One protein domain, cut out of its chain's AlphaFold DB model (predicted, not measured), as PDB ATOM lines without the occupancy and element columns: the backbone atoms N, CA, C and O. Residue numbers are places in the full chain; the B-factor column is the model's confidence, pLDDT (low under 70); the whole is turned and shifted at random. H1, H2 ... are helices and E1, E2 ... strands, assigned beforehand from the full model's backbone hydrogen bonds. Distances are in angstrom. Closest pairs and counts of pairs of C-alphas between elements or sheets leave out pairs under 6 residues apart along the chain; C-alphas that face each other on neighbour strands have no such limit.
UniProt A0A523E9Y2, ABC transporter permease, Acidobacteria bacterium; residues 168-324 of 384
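Overview. This is residues 168 to 324 of the 384 residues of the protein "ABC transporter permease" of Acidobacteria bacterium (UniProt A0A523E9Y2). A small closed barrel of six strands, E2, E3, E8, E5, E7 and E6, makes one lobe; the long strand E2 runs out of it and, with E9 and E1, makes a three-strand arm on which H1 and H4 pack. H2 packs at one end of the barrel, H3 near the other, and the short E4 is paired onto E7. The printed part has 157 residues with nine named strands and four named helices, in the order E1 H1 E2 E3 E4 E5 H2 E6 E7 E8 H3 E9 H4; the pairing is mixed, and the class is mixed, helices and strands. The whole is compact, with a radius of gyration of the C-alphas of 16.2 A, and spans 49 by 33 by 23 A.

Arrangement. E1, residues 169 to 178, is antiparallel to E9, residues 300 to 308, with N 171 and O 304 within hydrogen-bond range at 2.8 A. H1, residues 183 to 186, is on the barrel's sheet, outside the barrel, at a height of 8.2 A over the sheet. E2, residues 191 to 206, has staggered antiparallel pairing: with E9 over 191 to 197, N 195 to O 305 2.8 A; with E3, residues 209 to 218, over 197 to 206 as a hairpin, N 202 to O 213 2.9 A; and with E6, residues 258 to 263, over 204 to 205, N 205 to O 260 2.8 A. E7, residues 266 to 276, has E5, residues 240 to 244, on one side, parallel, N 243 to O 274 2.9 A. On its other side are E6, its hairpin partner, N 261 to O 268 2.9 A, and E4, residues 229 to 232, antiparallel, N 230 to O 275 2.8 A. The sheet curls round H2, residues 245 to 251; the closest C-alphas of H2 and E7 are Gly 245 and Thr 276, 5.5 A. E8, residues 283 to 287, is parallel to E3, N 216 to O 284 2.8 A, and antiparallel to E5, N 242 to O 285 2.8 A. H3, residues 291 to 294, is outside the barrel; its closest C-alpha pair with E3 is Ala 291 and Gly 217, 5.2 A. H4, residues 312 to 319, is over E9, only just slantwise at 32 degrees on the local plane. Every O i to N i+4 pair is within range in H2 and H4; H1 and H3 are too short for one.

Along the chain. E1 begins at C-alpha 169 (31.560, 28.739, -59.113). E2 is 40.7 A long and bends by 65 degrees at residue 203; E7 measures 27.0 A. H4 ends at C-alpha 319 (23.252, 23.169, -60.297).

Size, cuts and confidence. The C-alphas farthest apart, Gly 189 and Arg 208, are 49.8 A apart. The printed part has no cut and no long link. Residues 279 to 280 are under pLDDT 70.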
ATOM      1  N   ASP A 168      35.728  28.440 -59.470       89.50
ATOM      2  CA  ASP A 168      35.073  29.104 -60.609       89.50
ATOM      3  C   ASP A 168      33.629  29.492 -60.266       89.50
ATOM      4  O   ASP A 168      33.162  30.599 -60.564       89.50
ATOM      5  N   LEU A 169      32.942  28.595 -59.554       90.69
ATOM      6  CA  LEU A 169      31.560  28.739 -59.113       90.69
ATOM      7  C   LEU A 169      31.496  28.614 -57.588       90.69
ATOM      8  O   LEU A 169      32.176  27.785 -56.988       90.69
ATOM      9  N   ALA A 170      30.665  29.425 -56.948       91.12
ATOM     10  CA  ALA A 170      30.311  29.284 -55.541       91.12
ATOM     11  C   ALA A 170      28.792  29.171 -55.424       91.12
ATOM     12  O   ALA A 170      28.062  29.939 -56.042       91.12
ATOM     13  N   VAL A 171      28.316  28.204 -54.656       92.31
ATOM     14  CA  VAL A 171      26.896  27.901 -54.510       92.31
ATOM     15  C   VAL A 171      26.494  28.133 -53.068       92.31
ATOM     16  O   VAL A 171      27.088  27.534 -52.180       92.31
ATOM     17  N   ASP A 172      25.481  28.963 -52.848       92.31
ATOM     18  CA  ASP A 172      24.839  29.127 -51.544       92.31
ATOM     19  C   ASP A 172      23.551  28.296 -51.500       92.31
ATOM     20  O   ASP A 172      22.748  28.303 -52.441       92.31
ATOM     21  N   PHE A 173      23.339  27.590 -50.392       92.81
ATOM     22  CA  PHE A 173      22.162  26.755 -50.159       92.81
ATOM     23  C   PHE A 173      21.024  27.564 -49.533       92.81
ATOM     24  O   PHE A 173      21.253  28.544 -48.822       92.81
ATOM     25  N   PHE A 174      19.776  27.144 -49.761       88.44
ATOM     26  CA  PHE A 174      18.613  27.788 -49.131       88.44
ATOM     27  C   PHE A 174      18.590  27.634 -47.605       88.44
ATOM     28  O   PHE A 174      18.043  28.482 -46.899       88.44
ATOM     29  N   TYR A 175      19.158  26.545 -47.099       88.00
ATOM     30  CA  TYR A 175      19.248  26.220 -45.683       88.00
ATOM     31  C   TYR A 175      20.533  25.420 -45.421       88.00
ATOM     32  O   TYR A 175      21.057  24.806 -46.350       88.00
ATOM     33  N   PRO A 176      21.069  25.425 -44.186       88.56
ATOM     34  CA  PRO A 176      22.235  24.614 -43.850       88.56
ATOM     35  C   PRO A 176      21.940  23.113 -44.001       88.56
ATOM     36  O   PRO A 176      20.988  22.610 -43.396       88.56
ATOM     37  N   LEU A 177      22.776  22.419 -44.771       89.62
ATOM     38  CA  LEU A 177      22.690  20.991 -45.107       89.62
ATOM     39  C   LEU A 177      23.820  20.211 -44.466       89.62
ATOM     40  O   LEU A 177      24.887  20.777 -44.243       89.62
ATOM     41  N   TYR A 178      23.612  18.921 -44.224       88.94
ATOM     42  CA  TYR A 178      24.686  18.054 -43.756       88.94
ATOM     43  C   TYR A 178      25.731  17.807 -44.856       88.94
ATOM     44  O   TYR A 178      25.426  17.868 -46.048       88.94
ATOM     45  N   LEU A 179      26.986  17.551 -44.466       84.06
ATOM     46  CA  LEU A 179      28.083  17.339 -45.422       84.06
ATOM     47  C   LEU A 179      27.791  16.219 -46.439       84.06
ATOM     48  O   LEU A 179      28.159  16.343 -47.605       84.06
ATOM     49  N   ASP A 180      27.128  15.145 -46.017       85.88
ATOM     50  CA  ASP A 180      26.754  13.995 -46.848       85.88
ATOM     51  C   ASP A 180      25.683  14.335 -47.896       85.88
ATOM     52  O   ASP A 180      25.753  13.854 -49.027       85.88
ATOM     53  N   GLU A 181      24.742  15.219 -47.564       85.06
ATOM     54  CA  GLU A 181      23.720  15.711 -48.498       85.06
ATOM     55  C   GLU A 181      24.331  16.542 -49.641       85.06
ATOM     56  O   GLU A 181      23.763  16.627 -50.730       85.06
ATOM     57  N   THR A 182      25.525  17.115 -49.445       85.38
ATOM     58  CA  THR A 182      26.203  17.912 -50.483       85.38
ATOM     59  C   THR A 182      26.885  17.078 -51.572       85.38
ATOM     60  O   THR A 182      27.305  17.633 -52.593       85.38
ATOM     61  N   GLU A 183      26.971  15.753 -51.416       84.38
ATOM     62  CA  GLU A 183      27.602  14.863 -52.400       84.38
ATOM     63  C   GLU A 183      26.890  14.870 -53.760       84.38
ATOM     64  O   GLU A 183      27.539  14.676 -54.789       84.38
ATOM     65  N   GLU A 184      25.591  15.190 -53.803       85.25
ATOM     66  CA  GLU A 184      24.836  15.329 -55.055       85.25
ATOM     67  C   GLU A 184      25.479  16.357 -56.004       85.25
ATOM     68  O   GLU A 184      25.530  16.141 -57.215       85.25
ATOM     69  N   ILE A 185      26.078  17.422 -55.455       85.69
ATOM     70  CA  ILE A 185      26.784  18.445 -56.236       85.69
ATOM     71  C   ILE A 185      28.058  17.885 -56.881       85.69
ATOM     72  O   ILE A 185      28.393  18.276 -57.999       85.69
ATOM     73  N   ARG A 186      28.774  16.959 -56.222       85.19
ATOM     74  CA  ARG A 186      30.010  16.379 -56.785       85.19
ATOM     75  C   ARG A 186      29.747  15.520 -58.016       85.19
ATOM     76  O   ARG A 186      30.637  15.358 -58.843       85.19
ATOM     77  N   VAL A 187      28.548  14.944 -58.116       86.75
ATOM     78  CA  VAL A 187      28.162  14.031 -59.202       86.75
ATOM     79  C   VAL A 187      27.639  14.792 -60.427       86.75
ATOM     80  O   VAL A 187      27.482  14.212 -61.504       86.75
ATOM     81  N   VAL A 188      27.401  16.102 -60.308       86.50
ATOM     82  CA  VAL A 188      26.977  16.943 -61.429       86.50
ATOM     83  C   VAL A 188      28.045  16.938 -62.525       86.50
ATOM     84  O   VAL A 188      29.215  17.250 -62.300       86.50
ATOM     85  N   GLY A 189      27.629  16.605 -63.750       84.25
ATOM     86  CA  GLY A 189      28.508  16.629 -64.916       84.25
ATOM     87  C   GLY A 189      29.094  18.024 -65.135       84.25
ATOM     88  O   GLY A 189      28.354  19.001 -65.211       84.25
ATOM     89  N   GLY A 190      30.421  18.107 -65.236       84.25
ATOM     90  CA  GLY A 190      31.146  19.370 -65.403       84.25
ATOM     91  C   GLY A 190      31.851  19.880 -64.139       84.25
ATOM     92  O   GLY A 190      32.650  20.809 -64.234       84.25
ATOM     93  N   VAL A 191      31.601  19.272 -62.972       88.81
ATOM     94  CA  VAL A 191      32.306  19.578 -61.716       88.81
ATOM     95  C   VAL A 191      33.580  18.732 -61.621       88.81
ATOM     96  O   VAL A 191      33.528  17.506 -61.659       88.81
ATOM     97  N   GLU A 192      34.738  19.380 -61.494       88.44
ATOM     98  CA  GLU A 192      36.030  18.709 -61.285       88.44
ATOM     99  C   GLU A 192      36.289  18.457 -59.798       88.44
ATOM    100  O   GLU A 192      36.730  17.380 -59.397       88.44
ATOM    101  N   SER A 193      36.041  19.470 -58.965       87.88
ATOM    102  CA  SER A 193      36.262  19.393 -57.522       87.88
ATOM    103  C   SER A 193      35.318  20.321 -56.766       87.88
ATOM    104  O   SER A 193      34.863  21.335 -57.297       87.88
ATOM    105  N   MET A 194      35.021  19.955 -55.518       88.88
ATOM    106  CA  MET A 194      34.079  20.661 -54.651       88.88
ATOM    107  C   MET A 194      34.640  20.782 -53.235       88.88
ATOM    108  O   MET A 194      35.110  19.790 -52.671       88.88
ATOM    109  N   ALA A 195      34.566  21.985 -52.671       90.94
ATOM    110  CA  ALA A 195      34.880  22.273 -51.280       90.94
ATOM    111  C   ALA A 195      33.662  22.892 -50.585       90.94
ATOM    112  O   ALA A 195      33.288  24.021 -50.919       90.94
ATOM    113  N   PRO A 196      33.044  22.195 -49.622       91.38
ATOM    114  CA  PRO A 196      31.967  22.777 -48.843       91.38
ATOM    115  C   PRO A 196      32.520  23.868 -47.916       91.38
ATOM    116  O   PRO A 196      33.676  23.822 -47.489       91.38
ATOM    117  N   TYR A 197      31.694  24.864 -47.612       91.94
ATOM    118  CA  TYR A 197      32.031  25.924 -46.670       91.94
ATOM    119  C   TYR A 197      30.862  26.259 -45.751       91.94
ATOM    120  O   TYR A 197      29.689  26.067 -46.080       91.94
ATOM    121  N   LEU A 198      31.200  26.836 -44.601       91.62
ATOM    122  CA  LEU A 198      30.240  27.461 -43.703       91.62
ATOM    123  C   LEU A 198      30.534  28.956 -43.613       91.62
ATOM    124  O   LEU A 198      31.623  29.363 -43.216       91.62
ATOM    125  N   ARG A 199      29.559  29.787 -43.972       90.94
ATOM    126  CA  ARG A 199      29.644  31.245 -43.859       90.94
ATOM    127  C   ARG A 199      28.625  31.758 -42.853       90.94
ATOM    128  O   ARG A 199      27.429  31.627 -43.085       90.94
ATOM    129  N   HIS A 200      29.075  32.393 -41.780       89.88
ATOM    130  CA  HIS A 200      28.180  32.962 -40.773       89.88
ATOM    131  C   HIS A 200      28.674  34.339 -40.324       89.88
ATOM    132  O   HIS A 200      29.876  34.583 -40.265       89.88
ATOM    133  N   TYR A 201      27.757  35.253 -40.012       90.19
ATOM    134  CA  TYR A 201      28.110  36.553 -39.440       90.19
ATOM    135  C   TYR A 201      28.257  36.422 -37.926       90.19
ATOM    136  O   TYR A 201      27.382  35.855 -37.273       90.19
ATOM    137  N   ALA A 202      29.354  36.918 -37.368       90.56
ATOM    138  CA  ALA A 202      29.583  36.898 -35.930       90.56
ATOM    139  C   ALA A 202      30.291  38.176 -35.479       90.56
ATOM    140  O   ALA A 202      31.135  38.718 -36.195       90.56
ATOM    141  N   GLU A 203      29.970  38.632 -34.273       92.19
ATOM    142  CA  GLU A 203      30.704  39.716 -33.636       92.19
ATOM    143  C   GLU A 203      31.957  39.134 -32.973       92.19
ATOM    144  O   GLU A 203      31.895  38.176 -32.188       92.19
ATOM    145  N   LEU A 204      33.116  39.683 -33.329       92.56
ATOM    146  CA  LEU A 204      34.394  39.332 -32.729       92.56
ATOM    147  C   LEU A 204      34.786  40.394 -31.708       92.56
ATOM    148  O   LEU A 204      34.688  41.594 -31.966       92.56
ATOM    149  N   GLU A 205      35.276  39.940 -30.561       93.75
ATOM    150  CA  GLU A 205      35.663  40.767 -29.432       93.75
ATOM    151  C   GLU A 205      37.150  40.594 -29.096       93.75
ATOM    152  O   GLU A 205      37.652  39.476 -28.929       93.75
ATOM    153  N   HIS A 206      37.834  41.721 -28.894       93.44
ATOM    154  CA  HIS A 206      39.146  41.780 -28.254       93.44
ATOM    155  C   HIS A 206      39.259  43.020 -27.359       93.44
ATOM    156  O   HIS A 206      39.037  44.135 -27.820       93.44
ATOM    157  N   GLU A 207      39.588  42.841 -26.073       85.38
ATOM    158  CA  GLU A 207      39.834  43.931 -25.105       85.38
ATOM    159  C   GLU A 207      38.841  45.118 -25.189       85.38
ATOM    160  O   GLU A 207      39.233  46.286 -25.153       85.38
ATOM    161  N   ARG A 208      37.530  44.821 -25.255       84.62
ATOM    162  CA  ARG A 208      36.411  45.793 -25.355       84.62
ATOM    163  C   ARG A 208      36.237  46.467 -26.722       84.62
ATOM    164  O   ARG A 208      35.511  47.458 -26.822       84.62
ATOM    165  N   ARG A 209      36.892  45.965 -27.768       91.31
ATOM    166  CA  ARG A 209      36.581  46.289 -29.164       91.31
ATOM    167  C   ARG A 209      35.729  45.178 -29.745       91.31
ATOM    168  O   ARG A 209      36.095  44.016 -29.614       91.31
ATOM    169  N   TYR A 210      34.651  45.576 -30.402       92.31
ATOM    170  CA  TYR A 210      33.700  44.692 -31.057       92.31
ATOM    171  C   TYR A 210      33.697  45.022 -32.544       92.31
ATOM    172  O   TYR A 210      33.657  46.201 -32.915       92.31
ATOM    173  N   VAL A 211      33.828  44.001 -33.383       93.19
ATOM    174  CA  VAL A 211      33.827  44.148 -34.838       93.19
ATOM    175  C   VAL A 211      33.006  43.019 -35.438       93.19
ATOM    176  O   VAL A 211      33.323  41.848 -35.234       93.19
ATOM    177  N   ASP A 212      31.983  43.380 -36.208       91.75
ATOM    178  CA  ASP A 212      31.233  42.427 -37.021       91.75
ATOM    179  C   ASP A 212      32.137  41.861 -38.116       91.75
ATOM    180  O   ASP A 212      32.737  42.604 -38.898       91.75
ATOM    181  N   ALA A 213      32.229  40.538 -38.176       92.06
ATOM    182  CA  ALA A 213      33.030  39.832 -39.158       92.06
ATOM    183  C   ALA A 213      32.252  38.674 -39.779       92.06
ATOM    184  O   ALA A 213      31.336  38.095 -39.187       92.06
ATOM    185  N   VAL A 214      32.655  38.304 -40.990       91.50
ATOM    186  CA  VAL A 214      32.212  37.059 -41.613       91.50
ATOM    187  C   VAL A 214      33.153  35.955 -41.165       91.50
ATOM    188  O   VAL A 214      34.334  35.960 -41.509       91.50
ATOM    189  N   VAL A 215      32.628  34.990 -40.418       91.12
ATOM    190  CA  VAL A 215      33.338  33.756 -40.102       91.12
ATOM    191  C   VAL A 215      33.165  32.788 -41.263       91.12
ATOM    192  O   VAL A 215      32.043  32.479 -41.676       91.12
ATOM    193  N   PHE A 216      34.289  32.339 -41.811       90.88
ATOM    194  CA  PHE A 216      34.351  31.486 -42.985       90.88
ATOM    195  C   PHE A 216      35.077  30.182 -42.642       90.88
ATOM    196  O   PHE A 216      36.302  30.138 -42.533       90.88
ATOM    197  N   GLY A 217      34.296  29.127 -42.426       90.69
ATOM    198  CA  GLY A 217      34.776  27.767 -42.225       90.69
ATOM    199  C   GLY A 217      35.074  27.116 -43.567       90.69
ATOM    200  O   GLY A 217      34.161  26.947 -44.377       90.69
ATOM    201  N   VAL A 218      36.335  26.763 -43.803       89.12
ATOM    202  CA  VAL A 218      36.789  26.142 -45.055       89.12
ATOM    203  C   VAL A 218      37.757  25.006 -44.780       89.12
ATOM    204  O   VAL A 218      38.439  24.976 -43.756       89.12
ATOM    205  N   ASP A 219      37.833  24.072 -45.721       86.25
ATOM    206  CA  ASP A 219      38.883  23.064 -45.717       86.25
ATOM    207  C   ASP A 219      40.136  23.607 -46.419       86.25
ATOM    208  O   ASP A 219      40.190  23.746 -47.647       86.25
ATOM    209  N   ALA A 220      41.160  23.909 -45.620       76.69
ATOM    210  CA  ALA A 220      42.454  24.389 -46.096       76.69
ATOM    211  C   ALA A 220      43.148  23.393 -47.050       76.69
ATOM    212  O   ALA A 220      43.899  23.805 -47.938       76.69
ATOM    213  N   ALA A 221      42.876  22.087 -46.933       74.25
ATOM    214  CA  ALA A 221      43.486  21.072 -47.789       74.25
ATOM    215  C   ALA A 221      43.028  21.181 -49.250       74.25
ATOM    216  O   ALA A 221      43.803  20.886 -50.164       74.25
ATOM    217  N   LEU A 222      41.797  21.650 -49.478       77.25
ATOM    218  CA  LEU A 222      41.208  21.772 -50.813       77.25
ATOM    219  C   LEU A 222      41.710  23.003 -51.579       77.25
ATOM    220  O   LEU A 222      41.522  23.072 -52.793       77.25
ATOM    221  N   LYS A 223      42.373  23.956 -50.901       78.56
ATOM    222  CA  LYS A 223      43.015  25.151 -51.490       78.56
ATOM    223  C   LYS A 223      42.149  25.897 -52.517       78.56
ATOM    224  O   LYS A 223      42.658  26.456 -53.493       78.56
ATOM    225  N   MET A 224      40.834  25.921 -52.302       81.00
ATOM    226  CA  MET A 224      39.914  26.661 -53.170       81.00
ATOM    227  C   MET A 224      40.121  28.165 -53.023       81.00
ATOM    228  O   MET A 224      40.193  28.881 -54.018       81.00
ATOM    229  N   THR A 225      40.308  28.621 -51.784       77.56
ATOM    230  CA  THR A 225      40.596  30.016 -51.446       77.56
ATOM    231  C   THR A 225      41.903  30.063 -50.659       77.56
ATOM    232  O   THR A 225      41.963  29.532 -49.554       77.56
ATOM    233  N   ALA A 226      42.949  30.669 -51.221       73.00
ATOM    234  CA  ALA A 226      44.285  30.703 -50.616       73.00
ATOM    235  C   ALA A 226      44.831  32.142 -50.601       73.00
ATOM    236  O   ALA A 226      45.684  32.503 -51.422       73.00
ATOM    237  N   PRO A 227      44.315  33.012 -49.711       77.44
ATOM    238  CA  PRO A 227      44.796  34.379 -49.624       77.44
ATOM    239  C   PRO A 227      46.264  34.397 -49.168       77.44
ATOM    240  O   PRO A 227      46.655  33.598 -48.314       77.44
ATOM    241  N   PRO A 228      47.092  35.330 -49.674       82.50
ATOM    242  CA  PRO A 228      48.460  35.472 -49.196       82.50
ATOM    243  C   PRO A 228      48.473  35.827 -47.707       82.50
ATOM    244  O   PRO A 228      47.707  36.685 -47.261       82.50
ATOM    245  N   PHE A 229      49.383  35.225 -46.948       86.69
ATOM    246  CA  PHE A 229      49.617  35.592 -45.554       86.69
ATOM    247  C   PHE A 229      50.634  36.727 -45.467       86.69
ATOM    248  O   PHE A 229      51.699  36.677 -46.083       86.69
ATOM    249  N   VAL A 230      50.294  37.755 -44.693       89.00
ATOM    250  CA  VAL A 230      51.241  38.794 -44.269       89.00
ATOM    251  C   VAL A 230      52.083  38.261 -43.115       89.00
ATOM    252  O   VAL A 230      53.288  38.492 -43.068       89.00
ATOM    253  N   GLU A 231      51.445  37.521 -42.206       90.12
ATOM    254  CA  GLU A 231      52.072  36.940 -41.025       90.12
ATOM    255  C   GLU A 231      51.371  35.631 -40.634       90.12
ATOM    256  O   GLU A 231      50.161  35.488 -40.811       90.12
ATOM    257  N   GLY A 232      52.122  34.680 -40.078       90.75
ATOM    258  CA  GLY A 232      51.579  33.423 -39.559       90.75
ATOM    259  C   GLY A 232      51.214  32.398 -40.637       90.75
ATOM    260  O   GLY A 232      51.914  32.269 -41.643       90.75
ATOM    261  N   ARG A 233      50.161  31.614 -40.383       90.00
ATOM    262  CA  ARG A 233      49.744  30.469 -41.211       90.00
ATOM    263  C   ARG A 233      48.226  30.298 -41.271       90.00
ATOM    264  O   ARG A 233      47.490  30.926 -40.514       90.00
ATOM    265  N   GLU A 234      47.779  29.392 -42.135       86.88
ATOM    266  CA  GLU A 234      46.388  28.937 -42.192       86.88
ATOM    267  C   GLU A 234      45.953  28.285 -40.871       86.88
ATOM    268  O   GLU A 234      46.729  27.581 -40.209       86.88
ATOM    269  N   ALA A 235      44.699  28.542 -40.498       87.25
ATOM    270  CA  ALA A 235      44.052  27.930 -39.349       87.25
ATOM    271  C   ALA A 235      43.621  26.503 -39.696       87.25
ATOM    272  O   ALA A 235      42.822  26.300 -40.608       87.25
ATOM    273  N   SER A 236      44.150  25.525 -38.964       84.31
ATOM    274  CA  SER A 236      43.828  24.104 -39.148       84.31
ATOM    275  C   SER A 236      43.316  23.445 -37.870       84.31
ATOM    276  O   SER A 236      42.614  22.439 -37.943       84.31
ATOM    277  N   GLY A 237      43.637  24.005 -36.701       83.31
ATOM    278  CA  GLY A 237      43.143  23.525 -35.414       83.31
ATOM    279  C   GLY A 237      41.717  23.983 -35.086       83.31
ATOM    280  O   GLY A 237      41.223  24.980 -35.603       83.31
ATOM    281  N   GLU A 238      41.082  23.281 -34.144       83.19
ATOM    282  CA  GLU A 238      39.703  23.540 -33.685       83.19
ATOM    283  C   GLU A 238      39.502  24.911 -33.021       83.19
ATOM    284  O   GLU A 238      38.394  25.437 -32.980       83.19
ATOM    285  N   LYS A 239      40.569  25.502 -32.476       86.94
ATOM    286  CA  LYS A 239      40.529  26.813 -31.805       86.94
ATOM    287  C   LYS A 239      41.439  27.837 -32.463       86.94
ATOM    288  O   LYS A 239      41.863  28.790 -31.818       86.94
ATOM    289  N   GLU A 240      41.758  27.628 -33.731       92.44
ATOM    290  CA  GLU A 240      42.622  28.513 -34.497       92.44
ATOM    291  C   GLU A 240      41.799  29.364 -35.457       92.44
ATOM    292  O   GLU A 240      40.829  28.897 -36.056       92.44
ATOM    293  N   VAL A 241      42.216  30.614 -35.639       92.94
ATOM    294  CA  VAL A 241      41.595  31.526 -36.597       92.94
ATOM    295  C   VAL A 241      42.656  32.333 -37.334       92.94
ATOM    296  O   VAL A 241      43.652  32.774 -36.756       92.94
ATOM    297  N   ALA A 242      42.446  32.527 -38.629       93.00
ATOM    298  CA  ALA A 242      43.205  33.454 -39.450       93.00
ATOM    299  C   ALA A 242      42.327  34.667 -39.772       93.00
ATOM    300  O   ALA A 242      41.171  34.515 -40.155       93.00
ATOM    301  N   LEU A 243      42.855  35.878 -39.620       93.94
ATOM    302  CA  LEU A 243      42.084  37.114 -39.796       93.94
ATOM    303  C   LEU A 243      42.509  37.854 -41.062       93.94
ATOM    304  O   LEU A 243      43.687  37.864 -41.414       93.94
ATOM    305  N   SER A 244      41.575  38.534 -41.727       93.19
ATOM    306  CA  SER A 244      41.947  39.512 -42.748       93.19
ATOM    307  C   SER A 244      42.698  40.688 -42.119       93.19
ATOM    308  O   SER A 244      42.425  41.092 -40.985       93.19
ATOM    309  N   GLY A 245      43.662  41.261 -42.843       91.56
ATOM    310  CA  GLY A 245      44.477  42.368 -42.333       91.56
ATOM    311  C   GLY A 245      43.645  43.585 -41.913       91.56
ATOM    312  O   GLY A 245      43.985  44.268 -40.943       91.56
ATOM    313  N   GLY A 246      42.521  43.834 -42.597       90.75
ATOM    314  CA  GLY A 246      41.550  44.863 -42.216       90.75
ATOM    315  C   GLY A 246      40.907  44.602 -40.850       90.75
ATOM    316  O   GLY A 246      40.883  45.497 -40.000       90.75
ATOM    317  N   LEU A 247      40.464  43.365 -40.620       93.06
ATOM    318  CA  LEU A 247      39.828  42.927 -39.379       93.06
ATOM    319  C   LEU A 247      40.813  42.923 -38.205       93.06
ATOM    320  O   LEU A 247      40.525  43.510 -37.160       93.06
ATOM    321  N   ALA A 248      42.008  42.360 -38.404       93.62
ATOM    322  CA  ALA A 248      43.075  42.342 -37.404       93.62
ATOM    323  C   ALA A 248      43.423  43.763 -36.926       93.62
ATOM    324  O   ALA A 248      43.509  44.030 -35.727       93.62
ATOM    325  N   LYS A 249      43.514  44.726 -37.854       93.00
ATOM    326  CA  LYS A 249      43.795  46.133 -37.533       93.00
ATOM    327  C   LYS A 249      42.662  46.819 -36.761       93.00
ATOM    328  O   LYS A 249      42.948  47.622 -35.873       93.00
ATOM    329  N   LYS A 250      41.396  46.538 -37.091       92.62
ATOM    330  CA  LYS A 250      40.225  47.098 -36.388       92.62
ATOM    331  C   LYS A 250      40.124  46.566 -34.956       92.62
ATOM    332  O   LYS A 250      39.973  47.353 -34.021       92.62
ATOM    333  N   LEU A 251      40.294  45.255 -34.780       92.88
ATOM    334  CA  LEU A 251      40.346  44.602 -33.466       92.88
ATOM    335  C   LEU A 251      41.620  44.960 -32.684       92.88
ATOM    336  O   LEU A 251      41.607  44.976 -31.457       92.88
ATOM    337  N   GLY A 252      42.694  45.342 -33.377       93.50
ATOM    338  CA  GLY A 252      43.992  45.635 -32.772       93.50
ATOM    339  C   GLY A 252      44.708  44.382 -32.281       93.50
ATOM    340  O   GLY A 252      45.305  44.432 -31.214       93.50
ATOM    341  N   VAL A 253      44.609  43.293 -33.044       93.88
ATOM    342  CA  VAL A 253      45.179  41.976 -32.728       93.88
ATOM    343  C   VAL A 253      46.219  41.566 -33.765       93.88
ATOM    344  O   VAL A 253      46.135  41.968 -34.929       93.88
ATOM    345  N   GLY A 254      47.184  40.757 -33.343       93.62
ATOM    346  CA  GLY A 254      48.187  40.110 -34.182       93.62
ATOM    347  C   GLY A 254      48.217  38.594 -33.989       93.62
ATOM    348  O   GLY A 254      47.377  38.010 -33.305       93.62
ATOM    349  N   VAL A 255      49.197  37.940 -34.616       94.94
ATOM    350  CA  VAL A 255      49.412  36.497 -34.449       94.94
ATOM    351  C   VAL A 255      49.855  36.200 -33.011       94.94
ATOM    352  O   VAL A 255      50.806  36.797 -32.513       94.94
ATOM    353  N   GLY A 256      49.178  35.257 -32.356       92.56
ATOM    354  CA  GLY A 256      49.394  34.858 -30.963       92.56
ATOM    355  C   GLY A 256      48.376  35.429 -29.971       92.56
ATOM    356  O   GLY A 256      48.296  34.935 -28.845       92.56
ATOM    357  N   ASP A 257      47.576  36.414 -30.382       95.06
ATOM    358  CA  ASP A 257      46.520  36.981 -29.543       95.06
ATOM    359  C   ASP A 257      45.284  36.075 -29.495       95.06
ATOM    360  O   ASP A 257      45.075  35.212 -30.354       95.06
ATOM    361  N   LYS A 258      44.434  36.289 -28.483       94.00
ATOM    362  CA  LYS A 258      43.175  35.556 -28.320       94.00
ATOM    363  C   LYS A 258      41.986  36.449 -28.604       94.00
ATOM    364  O   LYS A 258      41.803  37.452 -27.920       94.00
ATOM    365  N   ILE A 259      41.128  36.039 -29.524       94.00
ATOM    366  CA  ILE A 259      39.848  36.707 -29.768       94.00
ATOM    367  C   ILE A 259      38.704  35.899 -29.176       94.00
ATOM    368  O   ILE A 259      38.819  34.690 -28.960       94.00
ATOM    369  N   ARG A 260      37.587  36.570 -28.920       92.94
ATOM    370  CA  ARG A 260      36.353  35.931 -28.475       92.94
ATOM    371  C   ARG A 260      35.225  36.204 -29.449       92.94
ATOM    372  O   ARG A 260      35.241  37.201 -30.156       92.94
ATOM    373  N   THR A 261      34.243  35.324 -29.465       90.94
ATOM    374  CA  THR A 261      32.955  35.571 -30.108       90.94
ATOM    375  C   THR A 261      31.856  35.068 -29.190       90.94
ATOM    376  O   THR A 261      32.048  34.080 -28.472       90.94
ATOM    377  N   GLU A 262      30.723  35.756 -29.186       87.38
ATOM    378  CA  GLU A 262      29.524  35.303 -28.498       87.38
ATOM    379  C   GLU A 262      28.508  34.835 -29.534       87.38
ATOM    380  O   GLU A 262      28.044  35.606 -30.370       87.38
ATOM    381  N   VAL A 263      28.169  33.551 -29.482       83.62
ATOM    382  CA  VAL A 263      27.200  32.928 -30.383       83.62
ATOM    383  C   VAL A 263      26.150  32.242 -29.526       83.62
ATOM    384  O   VAL A 263      26.480  31.434 -28.661       83.62
ATOM    385  N   LEU A 264      24.877  32.604 -29.721       77.75
ATOM    386  CA  LEU A 264      23.732  32.018 -29.005       77.75
ATOM    387  C   LEU A 264      23.889  32.023 -27.464       77.75
ATOM    388  O   LEU A 264      23.441  31.109 -26.774       77.75
ATOM    389  N   GLY A 265      24.536  33.057 -26.913       78.75
ATOM    390  CA  GLY A 265      24.785  33.201 -25.473       78.75
ATOM    391  C   GLY A 265      25.947  32.359 -24.930       78.75
ATOM    392  O   GLY A 265      26.114  32.258 -23.712       78.75
ATOM    393  N   ARG A 266      26.754  31.739 -25.803       84.38
ATOM    394  CA  ARG A 266      27.999  31.045 -25.447       84.38
ATOM    395  C   ARG A 266      29.207  31.807 -25.962       84.38
ATOM    396  O   ARG A 266      29.267  32.204 -27.123       84.38
ATOM    397  N   THR A 267      30.200  31.977 -25.096       87.81
ATOM    398  CA  THR A 267      31.467  32.613 -25.457       87.81
ATOM    399  C   THR A 267      32.468  31.565 -25.929       87.81
ATOM    400  O   THR A 267      32.879  30.695 -25.160       87.81
ATOM    401  N   HIS A 268      32.915  31.691 -27.174       89.69
ATOM    402  CA  HIS A 268      33.987  30.887 -27.751       89.69
ATOM    403  C   HIS A 268      35.256  31.738 -27.866       89.69
ATOM    404  O   HIS A 268      35.183  32.942 -28.098       89.69
ATOM    405  N   SER A 269      36.426  31.138 -27.633       90.81
ATOM    406  CA  SER A 269      37.724  31.825 -27.690       90.81
ATOM    407  C   SER A 269      38.657  31.127 -28.672       90.81
ATOM    408  O   SER A 269      38.754  29.898 -28.637       90.81
ATOM    409  N   PHE A 270      39.364  31.912 -29.485       92.38
ATOM    410  CA  PHE A 270      40.239  31.433 -30.555       92.38
ATOM    411  C   PHE A 270      41.607  32.091 -30.496       92.38
ATOM    412  O   PHE A 270      41.718  33.273 -30.170       92.38
ATOM    413  N   ASP A 271      42.628  31.326 -30.860       94.50
ATOM    414  CA  ASP A 271      43.993  31.796 -31.025       94.50
ATOM    415  C   ASP A 271      44.193  32.274 -32.469       94.50
ATOM    416  O   ASP A 271      43.936  31.544 -33.434       94.50
ATOM    417  N   VAL A 272      44.655  33.513 -32.625       95.69
ATOM    418  CA  VAL A 272      44.968  34.090 -33.933       95.69
ATOM    419  C   VAL A 272      46.289  33.498 -34.414       95.69
ATOM    420  O   VAL A 272      47.345  33.785 -33.858       95.69
ATOM    421  N   VAL A 273      46.251  32.671 -35.457       94.81
ATOM    422  CA  VAL A 273      47.443  31.973 -35.984       94.81
ATOM    423  C   VAL A 273      47.980  32.572 -37.281       94.81
ATOM    424  O   VAL A 273      49.092  32.241 -37.699       94.81
ATOM    425  N   GLY A 274      47.225  33.473 -37.909       92.75
ATOM    426  CA  GLY A 274      47.642  34.123 -39.143       92.75
ATOM    427  C   GLY A 274      46.848  35.376 -39.478       92.75
ATOM    428  O   GLY A 274      45.703  35.547 -39.059       92.75
ATOM    429  N   VAL A 275      47.476  36.247 -40.262       93.31
ATOM    430  CA  VAL A 275      46.873  37.460 -40.813       93.31
ATOM    431  C   VAL A 275      47.072  37.470 -42.324       93.31
ATOM    432  O   VAL A 275      48.203  37.421 -42.816       93.31
ATOM    433  N   THR A 276      45.975  37.534 -43.073       90.31
ATOM    434  CA  THR A 276      45.987  37.524 -44.539       90.31
ATOM    435  C   THR A 276      46.052  38.939 -45.108       90.31
ATOM    436  O   THR A 276      45.658  39.915 -44.466       90.31
ATOM    437  N   SER A 277      46.539  39.078 -46.342       85.25
ATOM    438  CA  SER A 277      46.638  40.369 -47.031       85.25
ATOM    439  C   SER A 277      45.305  40.853 -47.607       85.25
ATOM    440  O   SER A 277      45.301  41.780 -48.416       85.25
ATOM    441  N   ASP A 278      44.188  40.203 -47.271       76.62
ATOM    442  CA  ASP A 278      42.882  40.547 -47.818       76.62
ATOM    443  C   ASP A 278      42.373  41.867 -47.219       76.62
ATOM    444  O   ASP A 278      42.452  42.101 -46.008       76.62
ATOM    445  N   VAL A 279      41.889  42.756 -48.086       65.00
ATOM    446  CA  VAL A 279      41.507  44.138 -47.733       65.00
ATOM    447  C   VAL A 279      40.025  44.396 -48.005       65.00
ATOM    448  O   VAL A 279      39.480  45.401 -47.555       65.00
ATOM    449  N   VAL A 280      39.362  43.504 -48.747       63.53
ATOM    450  CA  VAL A 280      38.020  43.758 -49.285       63.53
ATOM    451  C   VAL A 280      36.928  43.477 -48.251       63.53
ATOM    452  O   VAL A 280      35.927  44.189 -48.224       63.53
ATOM    453  N   ALA A 281      37.125  42.487 -47.376       75.38
ATOM    454  CA  ALA A 281      36.148  42.112 -46.360       75.38
ATOM    455  C   ALA A 281      36.802  41.778 -45.007       75.38
ATOM    456  O   ALA A 281      37.929  41.276 -44.930       75.38
ATOM    457  N   ASP A 282      36.065  42.054 -43.931       89.25
ATOM    458  CA  ASP A 282      36.421  41.652 -42.572       89.25
ATOM    459  C   ASP A 282      36.076  40.162 -42.400       89.25
ATOM    460  O   ASP A 282      34.969  39.804 -41.997       89.25
ATOM    461  N   ILE A 283      37.008  39.287 -42.792       90.38
ATOM    462  CA  ILE A 283      36.824  37.830 -42.808       90.38
ATOM    463  C   ILE A 283      37.707  37.197 -41.735       90.38
ATOM    464  O   ILE A 283      38.900  37.496 -41.645       90.38
ATOM    465  N   ALA A 284      37.118  36.294 -40.958       91.88
ATOM    466  CA  ALA A 284      37.811  35.388 -40.058       91.88
ATOM    467  C   ALA A 284      37.699  33.959 -40.601       91.88
ATOM    468  O   ALA A 284      36.616  33.378 -40.625       91.88
ATOM    469  N   THR A 285      38.812  33.395 -41.051       91.25
ATOM    470  CA  THR A 285      38.875  32.050 -41.628       91.25
ATOM    471  C   THR A 285      39.264  31.033 -40.561       91.25
ATOM    472  O   THR A 285      40.214  31.250 -39.810       91.25
ATOM    473  N   MET A 286      38.564  29.906 -40.512       91.38
ATOM    474  CA  MET A 286      38.848  28.794 -39.598       91.38
ATOM    475  C   MET A 286      38.622  27.448 -40.294       91.38
ATOM    476  O   MET A 286      38.073  27.402 -41.397       91.38
ATOM    477  N   SER A 287      39.034  26.357 -39.647       90.31
ATOM    478  CA  SER A 287      38.802  25.008 -40.172       90.31
ATOM    479  C   SER A 287      37.304  24.705 -40.276       90.31
ATOM    480  O   SER A 287      36.529  25.014 -39.364       90.31
ATOM    481  N   LEU A 288      36.903  24.037 -41.359       86.56
ATOM    482  CA  LEU A 288      35.541  23.535 -41.536       86.56
ATOM    483  C   LEU A 288      35.122  22.543 -40.441       86.56
ATOM    484  O   LEU A 288      33.940  22.443 -40.154       86.56
ATOM    485  N   SER A 289      36.059  21.845 -39.799       83.75
ATOM    486  CA  SER A 289      35.737  20.973 -38.661       83.75
ATOM    487  C   SER A 289      35.362  21.757 -37.397       83.75
ATOM    488  O   SER A 289      34.653  21.244 -36.544       83.75
ATOM    489  N   ALA A 290      35.831  23.003 -37.273       82.88
ATOM    490  CA  ALA A 290      35.655  23.837 -36.087       82.88
ATOM    491  C   ALA A 290      34.414  24.736 -36.176       82.88
ATOM    492  O   ALA A 290      33.680  24.907 -35.204       82.88
ATOM    493  N   ALA A 291      34.184  25.327 -37.353       82.81
ATOM    494  CA  ALA A 291      33.130  26.319 -37.562       82.81
ATOM    495  C   ALA A 291      31.713  25.824 -37.190       82.81
ATOM    496  O   ALA A 291      31.008  26.546 -36.482       82.81
ATOM    497  N   PRO A 292      31.272  24.620 -37.600       79.94
ATOM    498  CA  PRO A 292      29.904  24.160 -37.368       79.94
ATOM    499  C   PRO A 292      29.592  23.914 -35.883       79.94
ATOM    500  O   PRO A 292      28.466  24.158 -35.446       79.94
ATOM    501  N   GLU A 293      30.585  23.514 -35.079       79.88
ATOM    502  CA  GLU A 293      30.423  23.338 -33.628       79.88
ATOM    503  C   GLU A 293      30.153  24.663 -32.904       79.88
ATOM    504  O   GLU A 293      29.370  24.713 -31.954       79.88
ATOM    505  N   ILE A 294      30.773  25.751 -33.368       78.44
ATOM    506  CA  ILE A 294      30.653  27.088 -32.768       78.44
ATOM    507  C   ILE A 294      29.266  27.684 -33.023       78.44
ATOM    508  O   ILE A 294      28.712  28.357 -32.157       78.44
ATOM    509  N   PHE A 295      28.696  27.429 -34.201       79.94
ATOM    510  CA  PHE A 295      27.396  27.973 -34.603       79.94
ATOM    511  C   PHE A 295      26.207  27.064 -34.265       79.94
ATOM    512  O   PHE A 295      25.100  27.328 -34.727       79.94
ATOM    513  N   GLU A 296      26.418  26.006 -33.470       79.62
ATOM    514  CA  GLU A 296      25.412  24.972 -33.159       79.62
ATOM    515  C   GLU A 296      24.753  24.372 -34.418       79.62
ATOM    516  O   GLU A 296      23.581  23.990 -34.434       79.62
ATOM    517  N   LEU A 297      25.541  24.260 -35.486       77.94
ATOM    518  CA  LEU A 297      25.167  23.698 -36.780       77.94
ATOM    519  C   LEU A 297      26.006  22.435 -37.044       77.94
ATOM    520  O   LEU A 297      26.741  22.409 -38.023       77.94
ATOM    521  N   PRO A 298      25.948  21.395 -36.187       76.06
ATOM    522  CA  PRO A 298      26.877  20.267 -36.252       76.06
ATOM    523  C   PRO A 298      26.817  19.575 -37.615       76.06
ATOM    524  O   PRO A 298      25.732  19.227 -38.083       76.06
ATOM    525  N   ASP A 299      27.987  19.412 -38.235       79.94
ATOM    526  CA  ASP A 299      28.189  18.832 -39.570       79.94
ATOM    527  C   ASP A 299      27.404  19.503 -40.704       79.94
ATOM    528  O   ASP A 299      27.229  18.908 -41.770       79.94
ATOM    529  N   LYS A 300      26.950  20.748 -40.501       86.38
ATOM    530  CA  LYS A 300      26.205  21.499 -41.509       86.38
ATOM    531  C   LYS A 300      27.032  22.570 -42.199       86.38
ATOM    532  O   LYS A 300      27.836  23.276 -41.594       86.38
ATOM    533  N   VAL A 301      26.740  22.741 -43.479       90.62
ATOM    534  CA  VAL A 301      27.336  23.719 -44.384       90.62
ATOM    535  C   VAL A 301      26.241  24.457 -45.130       90.62
ATOM    536  O   VAL A 301      25.141  23.942 -45.320       90.62
ATOM    537  N   ASN A 302      26.510  25.696 -45.523       92.12
ATOM    538  CA  ASN A 302      25.529  26.540 -46.210       92.12
ATOM    539  C   ASN A 302      25.960  26.942 -47.618       92.12
ATOM    540  O   ASN A 302      25.253  27.706 -48.273       92.12
ATOM    541  N   GLY A 303      27.083  26.412 -48.091       92.19
ATOM    542  CA  GLY A 303      27.463  26.526 -49.481       92.19
ATOM    543  C   GLY A 303      28.640  25.640 -49.853       92.19
ATOM    544  O   GLY A 303      29.204  24.924 -49.023       92.19
ATOM    545  N   ALA A 304      29.004  25.693 -51.128       91.75
ATOM    546  CA  ALA A 304      30.150  24.987 -51.674       91.75
ATOM    547  C   ALA A 304      30.838  25.798 -52.775       91.75
ATOM    548  O   ALA A 304      30.194  26.408 -53.625       91.75
ATOM    549  N   GLN A 305      32.167  25.789 -52.766       92.50
ATOM    550  CA  GLN A 305      33.002  26.257 -53.866       92.50
ATOM    551  C   GLN A 305      33.280  25.096 -54.818       92.50
ATOM    552  O   GLN A 305      33.534  23.972 -54.386       92.50
ATOM    553  N   LEU A 306      33.241  25.375 -56.114       91.62
ATOM    554  CA  LEU A 306      33.357  24.395 -57.183       91.62
ATOM    555  C   LEU A 306      34.401  24.857 -58.194       91.62
ATOM    556  O   LEU A 306      34.446  26.035 -58.562       91.62
ATOM    557  N   ARG A 307      35.190  23.904 -58.679       90.75
ATOM    558  CA  ARG A 307      35.979  24.057 -59.901       90.75
ATOM    559  C   ARG A 307      35.285  23.307 -61.025       90.75
ATOM    560  O   ARG A 307      34.930  22.138 -60.841       90.75
ATOM    561  N   ALA A 308      35.092  23.968 -62.156       88.38
ATOM    562  CA  ALA A 308      34.426  23.385 -63.311       88.38
ATOM    563  C   ALA A 308      35.434  23.043 -64.415       88.38
ATOM    564  O   ALA A 308      36.397  23.765 -64.647       88.38
ATOM    565  N   ASN A 309      35.198  21.934 -65.119       88.06
ATOM    566  CA  ASN A 309      35.943  21.566 -66.331       88.06
ATOM    567  C   ASN A 309      35.127  21.768 -67.623       88.06
ATOM    568  O   ASN A 309      35.652  21.595 -68.724       88.06
ATOM    569  N   ALA A 310      33.852  22.129 -67.480       84.12
ATOM    570  CA  ALA A 310      32.914  22.461 -68.544       84.12
ATOM    571  C   ALA A 310      32.567  23.964 -68.491       84.12
ATOM    572  O   ALA A 310      32.881  24.619 -67.495       84.12
ATOM    573  N   PRO A 311      31.930  24.536 -69.531       85.44
ATOM    574  CA  PRO A 311      31.510  25.935 -69.508       85.44
ATOM    575  C   PRO A 311      30.618  26.246 -68.297       85.44
ATOM    576  O   PRO A 311      29.636  25.537 -68.061       85.44
ATOM    577  N   ASP A 312      30.923  27.333 -67.577       83.88
ATOM    578  CA  ASP A 312      30.215  27.742 -66.352       83.88
ATOM    579  C   ASP A 312      28.687  27.766 -66.515       83.88
ATOM    580  O   ASP A 312      27.968  27.409 -65.587       83.88
ATOM    581  N   ASP A 313      28.185  28.161 -67.691       85.50
ATOM    582  CA  ASP A 313      26.748  28.261 -67.980       85.50
ATOM    583  C   ASP A 313      26.035  26.896 -67.940       85.50
ATOM    584  O   ASP A 313      24.899  26.795 -67.471       85.50
ATOM    585  N   GLU A 314      26.690  25.834 -68.421       86.69
ATOM    586  CA  GLU A 314      26.122  24.480 -68.424       86.69
ATOM    587  C   GLU A 314      26.079  23.908 -67.005       86.69
ATOM    588  O   GLU A 314      25.065  23.338 -66.589       86.69
ATOM    589  N   VAL A 315      27.159  24.121 -66.247       87.00
ATOM    590  CA  VAL A 315      27.269  23.681 -64.851       87.00
ATOM    591  C   VAL A 315      26.289  24.457 -63.974       87.00
ATOM    592  O   VAL A 315      25.561  23.853 -63.191       87.00
ATOM    593  N   GLU A 316      26.176  25.775 -64.150       88.00
ATOM    594  CA  GLU A 316      25.196  26.606 -63.447       88.00
ATOM    595  C   GLU A 316      23.758  26.142 -63.723       88.00
ATOM    596  O   GLU A 316      22.959  26.006 -62.794       88.00
ATOM    597  N   ALA A 317      23.420  25.860 -64.986       87.31
ATOM    598  CA  ALA A 317      22.094  25.369 -65.350       87.31
ATOM    599  C   ALA A 317      21.785  23.994 -64.738       87.31
ATOM    600  O   ALA A 317      20.624  23.718 -64.430       87.31
ATOM    601  N   ALA A 318      22.794  23.137 -64.563       87.88
ATOM    602  CA  ALA A 318      22.650  21.855 -63.884       87.88
ATOM    603  C   ALA A 318      22.493  22.025 -62.363       87.88
ATOM    604  O   ALA A 318      21.579  21.443 -61.784       87.88
ATOM    605  N   LEU A 319      23.308  22.879 -61.734       88.38
ATOM    606  CA  LEU A 319      23.252  23.169 -60.297       88.38
ATOM    607  C   LEU A 319      21.916  23.793 -59.885       88.38
ATOM    608  O   LEU A 319      21.351  23.417 -58.867       88.38
ATOM    609  N   ARG A 320      21.359  24.692 -60.705       88.25
ATOM    610  CA  ARG A 320      20.046  25.318 -60.458       88.25
ATOM    611  C   ARG A 320      18.866  24.337 -60.480       88.25
ATOM    612  O   ARG A 320      17.767  24.730 -60.101       88.25
ATOM    613  N   ARG A 321      19.047  23.102 -60.967       88.38
ATOM    614  CA  ARG A 321      18.002  22.059 -60.936       88.38
ATOM    615  C   ARG A 321      17.951  21.311 -59.608       88.38
ATOM    616  O   ARG A 321      16.996  20.574 -59.396       88.38
ATOM    617  N   ILE A 322      18.968  21.463 -58.765       87.81
ATOM    618  CA  ILE A 322      19.025  20.833 -57.451       87.81
ATOM    619  C   ILE A 322      18.167  21.659 -56.487       87.81
ATOM    620  O   ILE A 322      18.369  22.864 -56.352       87.81
ATOM    621  N   ASP A 323      17.228  21.009 -55.798       88.25
ATOM    622  CA  ASP A 323      16.176  21.681 -55.014       88.25
ATOM    623  C   ASP A 323      16.711  22.568 -53.879       88.25
ATOM    624  O   ASP A 323      16.084  23.557 -53.496       88.25
ATOM    625  N   PHE A 324      17.872  22.226 -53.323       89.19
ATOM    626  CA  PHE A 324      18.467  22.952 -52.204       89.19
ATOM    627  C   PHE A 324      19.432  24.073 -52.622       89.19
ATOM    628  O   PHE A 324      19.881  24.850 -51.770       89.19
TER     629      PHE A 324